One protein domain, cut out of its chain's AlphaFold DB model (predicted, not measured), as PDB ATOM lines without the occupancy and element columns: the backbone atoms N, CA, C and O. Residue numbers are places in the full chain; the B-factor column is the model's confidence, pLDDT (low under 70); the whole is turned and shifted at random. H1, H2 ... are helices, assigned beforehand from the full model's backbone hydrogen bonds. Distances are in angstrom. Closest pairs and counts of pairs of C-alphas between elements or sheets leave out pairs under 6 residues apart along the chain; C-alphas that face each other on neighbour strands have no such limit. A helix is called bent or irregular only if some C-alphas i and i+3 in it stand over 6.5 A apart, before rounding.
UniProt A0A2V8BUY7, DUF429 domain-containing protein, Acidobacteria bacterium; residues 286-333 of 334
ATOM      1  N   LEU A 286      -2.280  27.159 -46.097       88.56
ATOM      2  CA  LEU A 286      -2.105  28.596 -45.912       88.56
ATOM      3  C   LEU A 286      -3.455  29.312 -45.930       88.56
ATOM      4  O   LEU A 286      -4.388  28.925 -46.628       88.56
ATOM      5  N   CYS A 287      -3.546  30.394 -45.168       88.50
ATOM      6  CA  CYS A 287      -4.714  31.254 -45.145       88.50
ATOM      7  C   CYS A 287      -5.041  31.770 -46.557       88.50
ATOM      8  O   CYS A 287      -4.223  32.494 -47.124       88.50
ATOM      9  N   PRO A 288      -6.240  31.501 -47.104       87.50
ATOM     10  CA  PRO A 288      -6.597  31.906 -48.466       87.50
ATOM     11  C   PRO A 288      -6.785  33.423 -48.604       87.50
ATOM     12  O   PRO A 288      -6.779  33.954 -49.710       87.50
ATOM     13  N   ALA A 289      -6.931  34.137 -47.483       85.88
ATOM     14  CA  ALA A 289      -7.085  35.585 -47.473       85.88
ATOM     15  C   ALA A 289      -5.747  36.331 -47.533       85.88
ATOM     16  O   ALA A 289      -5.643  37.334 -48.232       85.88
ATOM     17  N   CYS A 290      -4.738  35.885 -46.777       89.06
ATOM     18  CA  CYS A 290      -3.474  36.615 -46.634       89.06
ATOM     19  C   CYS A 290      -2.242  35.843 -47.123       89.06
ATOM     20  O   CYS A 290      -1.189  36.445 -47.290       89.06
ATOM     21  N   GLY A 291      -2.331  34.524 -47.297       86.69
ATOM     22  CA  GLY A 291      -1.201  33.654 -47.636       86.69
ATOM     23  C   GLY A 291      -0.123  33.527 -46.551       86.69
ATOM     24  O   GLY A 291       0.816  32.766 -46.733       86.69
ATOM     25  N   GLN A 292      -0.240  34.243 -45.424       83.62
ATOM     26  CA  GLN A 292       0.817  34.345 -44.405       83.62
ATOM     27  C   GLN A 292       0.663  33.348 -43.252       83.62
ATOM     28  O   GLN A 292       1.648  32.928 -42.648       83.62
ATOM     29  N   LYS A 293      -0.575  32.996 -42.884       83.88
ATOM     30  CA  LYS A 293      -0.823  32.099 -41.750       83.88
ATOM     31  C   LYS A 293      -0.939  30.661 -42.216       83.88
ATOM     32  O   LYS A 293      -1.865  30.318 -42.941       83.88
ATOM     33  N   GLU A 294      -0.050  29.827 -41.705       88.56
ATOM     34  CA  GLU A 294      -0.114  28.382 -41.852       88.56
ATOM     35  C   GLU A 294      -1.036  27.749 -40.800       88.56
ATOM     36  O   GLU A 294      -0.871  27.966 -39.590       88.56
ATOM     37  N   PHE A 295      -2.007  26.955 -41.251       79.38
ATOM     38  CA  PHE A 295      -2.876  26.161 -40.392       79.38
ATOM     39  C   PHE A 295      -2.400  24.713 -40.374       79.38
ATOM     40  O   PHE A 295      -2.616  23.957 -41.319       79.38
ATOM     41  N   LYS A 296      -1.822  24.299 -39.238       75.56
ATOM     42  CA  LYS A 296      -1.445  22.896 -38.985       75.56
ATOM     43  C   LYS A 296      -2.638  21.938 -39.076       75.56
ATOM     44  O   LYS A 296      -2.461  20.744 -39.278       75.56
ATOM     45  N   ARG A 297      -3.851  22.458 -38.869       75.38
ATOM     46  CA  ARG A 297      -5.096  21.701 -38.952       75.38
ATOM     47  C   ARG A 297      -6.220  22.630 -39.409       75.38
ATOM     48  O   ARG A 297      -6.744  23.404 -38.616       75.38
ATOM     49  N   TRP A 298      -6.578  22.578 -40.683       76.88
ATOM     50  CA  TRP A 298      -7.727  23.311 -41.216       76.88
ATOM     51  C   TRP A 298      -9.030  22.525 -40.968       76.88
ATOM     52  O   TRP A 298      -8.992  21.299 -41.084       76.88
ATOM     53  N   PRO A 299     -10.165  23.158 -40.604       74.56
ATOM     54  CA  PRO A 299     -10.404  24.590 -40.422       74.56
ATOM     55  C   PRO A 299     -10.347  25.016 -38.940       74.56
ATOM     56  O   PRO A 299     -11.242  25.700 -38.462       74.56
ATOM     57  N   TRP A 300      -9.345  24.615 -38.155       78.56
ATOM     58  CA  TRP A 300      -9.232  25.065 -36.760       78.56
ATOM     59  C   TRP A 300      -8.362  26.328 -36.655       78.56
ATOM     60  O   TRP A 300      -7.267  26.392 -37.211       78.56
ATOM     61  N   GLY A 301      -8.845  27.340 -35.925       79.38
ATOM     62  CA  GLY A 301      -8.110  28.581 -35.635       79.38
ATOM     63  C   GLY A 301      -8.171  29.672 -36.714       79.38
ATOM     64  O   GLY A 301      -7.544  30.723 -36.548       79.38
ATOM     65  N   TRP A 302      -8.912  29.463 -37.810       87.88
ATOM     66  CA  TRP A 302      -9.135  30.500 -38.830       87.88
ATOM     67  C   TRP A 302      -9.922  31.693 -38.277       87.88
ATOM     68  O   TRP A 302      -9.691  32.815 -38.707       87.88
ATOM     69  N   ASP A 303     -10.827  31.466 -37.325       86.81
ATOM     70  CA  ASP A 303     -11.719  32.459 -36.728       86.81
ATOM     71  C   ASP A 303     -10.947  33.449 -35.854       86.81
ATOM     72  O   ASP A 303     -11.117  34.659 -35.996       86.81
ATOM     73  N   ALA A 304     -10.029  32.945 -35.027       87.06
ATOM     74  CA  ALA A 304      -9.104  33.764 -34.253       87.06
ATOM     75  C   ALA A 304      -8.143  34.549 -35.165       87.06
ATOM     76  O   ALA A 304      -7.893  35.736 -34.944       87.06
ATOM     77  N   HIS A 305      -7.635  33.918 -36.231       89.75
ATOM     78  CA  HIS A 305      -6.784  34.597 -37.210       89.75
ATOM     79  C   HIS A 305      -7.543  35.690 -37.984       89.75
ATOM     80  O   HIS A 305      -7.045  36.810 -38.102       89.75
ATOM     81  N   ALA A 306      -8.749  35.402 -38.475       90.00
ATOM     82  CA  ALA A 306      -9.600  36.353 -39.189       90.00
ATOM     83  C   ALA A 306      -9.938  37.563 -38.306       90.00
ATOM     84  O   ALA A 306      -9.757  38.709 -38.725       90.00
ATOM     85  N   ALA A 307     -10.328  37.303 -37.058       87.25
ATOM     86  CA  ALA A 307     -10.706  38.318 -36.088       87.25
ATOM     87  C   ALA A 307      -9.595  39.335 -35.798       87.25
ATOM     88  O   ALA A 307      -9.886  40.523 -35.690       87.25
ATOM     89  N   HIS A 308      -8.335  38.889 -35.700       86.94
ATOM     90  CA  HIS A 308      -7.290  39.706 -35.067       86.94
ATOM     91  C   HIS A 308      -5.990  39.874 -35.860       86.94
ATOM     92  O   HIS A 308      -5.240  40.800 -35.575       86.94
ATOM     93  N   ALA A 309      -5.693  39.009 -36.834       84.94
ATOM     94  CA  ALA A 309      -4.352  38.941 -37.430       84.94
ATOM     95  C   ALA A 309      -4.325  38.859 -38.967       84.94
ATOM     96  O   ALA A 309      -3.260  38.948 -39.575       84.94
ATOM     97  N   CYS A 310      -5.466  38.655 -39.626       89.50
ATOM     98  CA  CYS A 310      -5.506  38.468 -41.073       89.50
ATOM     99  C   CYS A 310      -5.415  39.796 -41.846       89.50
ATOM    100  O   CYS A 310      -6.405  40.515 -41.967       89.50
ATOM    101  N   GLY A 311      -4.261  40.085 -42.454       87.44
ATOM    102  CA  GLY A 311      -4.062  41.282 -43.290       87.44
ATOM    103  C   GLY A 311      -4.857  41.310 -44.607       87.44
ATOM    104  O   GLY A 311      -4.916  42.344 -45.257       87.44
ATOM    105  N   GLY A 312      -5.483  40.194 -45.002       87.56
ATOM    106  CA  GLY A 312      -6.282  40.080 -46.234       87.56
ATOM    107  C   GLY A 312      -7.776  40.418 -46.097       87.56
ATOM    108  O   GLY A 312      -8.537  40.195 -47.042       87.56
ATOM    109  N   LEU A 313      -8.208  40.892 -44.921       91.88
ATOM    110  CA  LEU A 313      -9.600  41.252 -44.611       91.88
ATOM    111  C   LEU A 313      -9.725  42.745 -44.322       91.88
ATOM    112  O   LEU A 313      -8.867  43.308 -43.636       91.88
ATOM    113  N   THR A 314     -10.820  43.348 -44.776       88.25
ATOM    114  CA  THR A 314     -11.069  44.793 -44.672       88.25
ATOM    115  C   THR A 314     -12.085  45.166 -43.595       88.25
ATOM    116  O   THR A 314     -12.212  46.348 -43.283       88.25
ATOM    117  N   GLY A 315     -12.778  44.191 -42.990       84.62
ATOM    118  CA  GLY A 315     -13.684  44.435 -41.865       84.62
ATOM    119  C   GLY A 315     -13.011  45.187 -40.707       84.62
ATOM    120  O   GLY A 315     -11.848  44.925 -40.373       84.62
ATOM    121  N   THR A 316     -13.755  46.110 -40.095       79.06
ATOM    122  CA  THR A 316     -13.264  47.028 -39.051       79.06
ATOM    123  C   THR A 316     -13.414  46.481 -37.633       79.06
ATOM    124  O   THR A 316     -12.744  46.968 -36.726       79.06
ATOM    125  N   ASP A 317     -14.230  45.441 -37.440       86.38
ATOM    126  CA  ASP A 317     -14.394  44.747 -36.161       86.38
ATOM    127  C   ASP A 317     -14.273  43.213 -36.304       86.38
ATOM    128  O   ASP A 317     -14.406  42.672 -37.409       86.38
ATOM    129  N   PRO A 318     -13.992  42.482 -35.206       82.12
ATOM    130  CA  PRO A 318     -13.772  41.036 -35.244       82.12
ATOM    131  C   PRO A 318     -14.909  40.217 -35.867       82.12
ATOM    132  O   PRO A 318     -14.632  39.219 -36.533       82.12
ATOM    133  N   GLU A 319     -16.167  40.614 -35.679       82.44
ATOM    134  CA  GLU A 319     -17.323  39.864 -36.179       82.44
ATOM    135  C   GLU A 319     -17.537  40.116 -37.672       82.44
ATOM    136  O   GLU A 319     -17.716  39.164 -38.438       82.44
ATOM    137  N   GLN A 320     -17.384  41.363 -38.126       84.62
ATOM    138  CA  GLN A 320     -17.372  41.704 -39.549       84.62
ATOM    139  C   GLN A 320     -16.250  40.978 -40.289       84.62
ATOM    140  O   GLN A 320     -16.467  40.451 -41.377       84.62
ATOM    141  N   ARG A 321     -15.061  40.889 -39.687       90.38
ATOM    142  CA  ARG A 321     -13.906  40.195 -40.274       90.38
ATOM    143  C   ARG A 321     -14.144  38.691 -40.390       90.38
ATOM    144  O   ARG A 321     -13.887  38.109 -41.444       90.38
ATOM    145  N   LYS A 322     -14.689  38.045 -39.352       87.75
ATOM    146  CA  LYS A 322     -15.071  36.620 -39.409       87.75
ATOM    147  C   LYS A 322     -16.163  36.368 -40.453       87.75
ATOM    148  O   LYS A 322     -16.072  35.396 -41.203       87.75
ATOM    149  N   ALA A 323     -17.174  37.235 -40.517       86.69
ATOM    150  CA  ALA A 323     -18.260  37.141 -41.488       86.69
ATOM    151  C   ALA A 323     -17.757  37.332 -42.929       86.69
ATOM    152  O   ALA A 323     -18.102  36.548 -43.813       86.69
ATOM    153  N   GLU A 324     -16.885  38.318 -43.160       87.31
ATOM    154  CA  GLU A 324     -16.236  38.564 -44.449       87.31
ATOM    155  C   GLU A 324     -15.410  37.351 -44.891       87.31
ATOM    156  O   GLU A 324     -15.540  36.898 -46.031       87.31
ATOM    157  N   PHE A 325     -14.613  36.787 -43.980       89.75
ATOM    158  CA  PHE A 325     -13.795  35.609 -44.249       89.75
ATOM    159  C   PHE A 325     -14.662  34.394 -44.605       89.75
ATOM    160  O   PHE A 325     -14.408  33.741 -45.616       89.75
ATOM    161  N   ARG A 326     -15.732  34.117 -43.841       87.25
ATOM    162  CA  ARG A 326     -16.678  33.033 -44.170       87.25
ATOM    163  C   ARG A 326     -17.334  33.246 -45.522       87.25
ATOM    164  O   ARG A 326     -17.387  32.316 -46.311       87.25
ATOM    165  N   ARG A 327     -17.795  34.461 -45.817       89.06
ATOM    166  CA  ARG A 327     -18.448  34.773 -47.091       89.06
ATOM    167  C   ARG A 327     -17.512  34.562 -48.284       89.06
ATOM    168  O   ARG A 327     -17.941  34.023 -49.297       89.06
ATOM    169  N   ARG A 328     -16.249  34.989 -48.178       85.50
ATOM    170  CA  ARG A 328     -15.267  34.918 -49.276       85.50
ATOM    171  C   ARG A 328     -14.684  33.518 -49.465       85.50
ATOM    172  O   ARG A 328     -14.415  33.116 -50.593       85.50
ATOM    173  N   PHE A 329     -14.507  32.775 -48.377       87.69
ATOM    174  CA  PHE A 329     -13.739  31.527 -48.368       87.69
ATOM    175  C   PHE A 329     -14.560  30.312 -47.922       87.69
ATOM    176  O   PHE A 329     -13.978  29.284 -47.596       87.69
ATOM    177  N   ALA A 330     -15.899  30.401 -47.941       77.25
ATOM    178  CA  ALA A 330     -16.821  29.316 -47.576       77.25
ATOM    179  C   ALA A 330     -16.468  27.976 -48.242       77.25
ATOM    180  O   ALA A 330     -16.504  26.937 -47.595       77.25
ATOM    181  N   HIS A 331     -16.061  28.013 -49.514       75.81
ATOM    182  CA  HIS A 331     -15.717  26.828 -50.298       75.81
ATOM    183  C   HIS A 331     -14.498  26.054 -49.768       75.81
ATOM    184  O   HIS A 331     -14.339  24.885 -50.100       75.81
ATOM    185  N   HIS A 332     -13.660  26.668 -48.926       74.44
ATOM    186  CA  HIS A 332     -12.548  25.981 -48.273       74.44
ATOM    187  C   HIS A 332     -12.973  25.201 -47.018       74.44
ATOM    188  O   HIS A 332     -12.169  24.436 -46.506       74.44
ATOM    189  N   PHE A 333     -14.194  25.367 -46.495       68.25
ATOM    190  CA  PHE A 333     -14.657  24.725 -45.252       68.25
ATOM    191  C   PHE A 333     -15.282  23.327 -45.441       68.25
ATOM    192  O   PHE A 333     -15.857  22.803 -44.485       68.25
TER     193      PHE A 333
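Overview. This is residues 286 to 333 of the 334 residues of the protein "DUF429 domain-containing protein" of Acidobacteria bacterium (UniProt A0A2V8BUY7). Two helices make a small, uneven helical hairpin: the short H1 is side by side with the first half of the longer H2, which has a kink and runs on past H1. Before H1, residues 286 to 301 make a looping stretch with no named element, which forms one side of the body. The printed part has 48 residues with two named helices, H1 and then H2, and no named strand; the class is all helix, though under half of the residues, 23 of 48, are in named elements. The whole is compact, with a radius of gyration of the C-alphas of 9.5 A, and spans 27 by 19 by 15 A.

Along the chain. The printed part begins with C-alpha 286 at (-2.105, 28.596, -45.912). H1, residues 302 to 308, begins with C-alpha 302 at (-9.135, 30.500, -38.830) and is 10.1 A long from first to last C-alpha. H2, residues 318 to 333, is 19.2 A long and ends with C-alpha 333 at (-14.657, 24.725, -45.252). H2 has a kink of 56 degrees near residue 327 and is irregular: C-alphas 328 and 331 are 8.2 A apart.

Arrangement. H1 and H2 form a helical hairpin, with a short link of 9 residues between them. They touch, and their closest C-alphas, those of Ala 307 and Pro 318, are 4.2 A apart. H2 touches H1 with residues 318 to 325 alone. The lines of the two helices stand at a shallow tilt of 27 degrees, opposite ways, though the line of H2 is a rough one. In H1 every O i to N i+4 pair is within hydrogen-bond range; in H2 9 of 12 are.

Size, cuts and confidence. The two C-alphas farthest apart, those of Lys 296 and Thr 316, are 26.9 A apart. The printed part has no cut, and no link is long. The mean pLDDT of the printed part is 84.4, and one residue, Phe 333, is under 70.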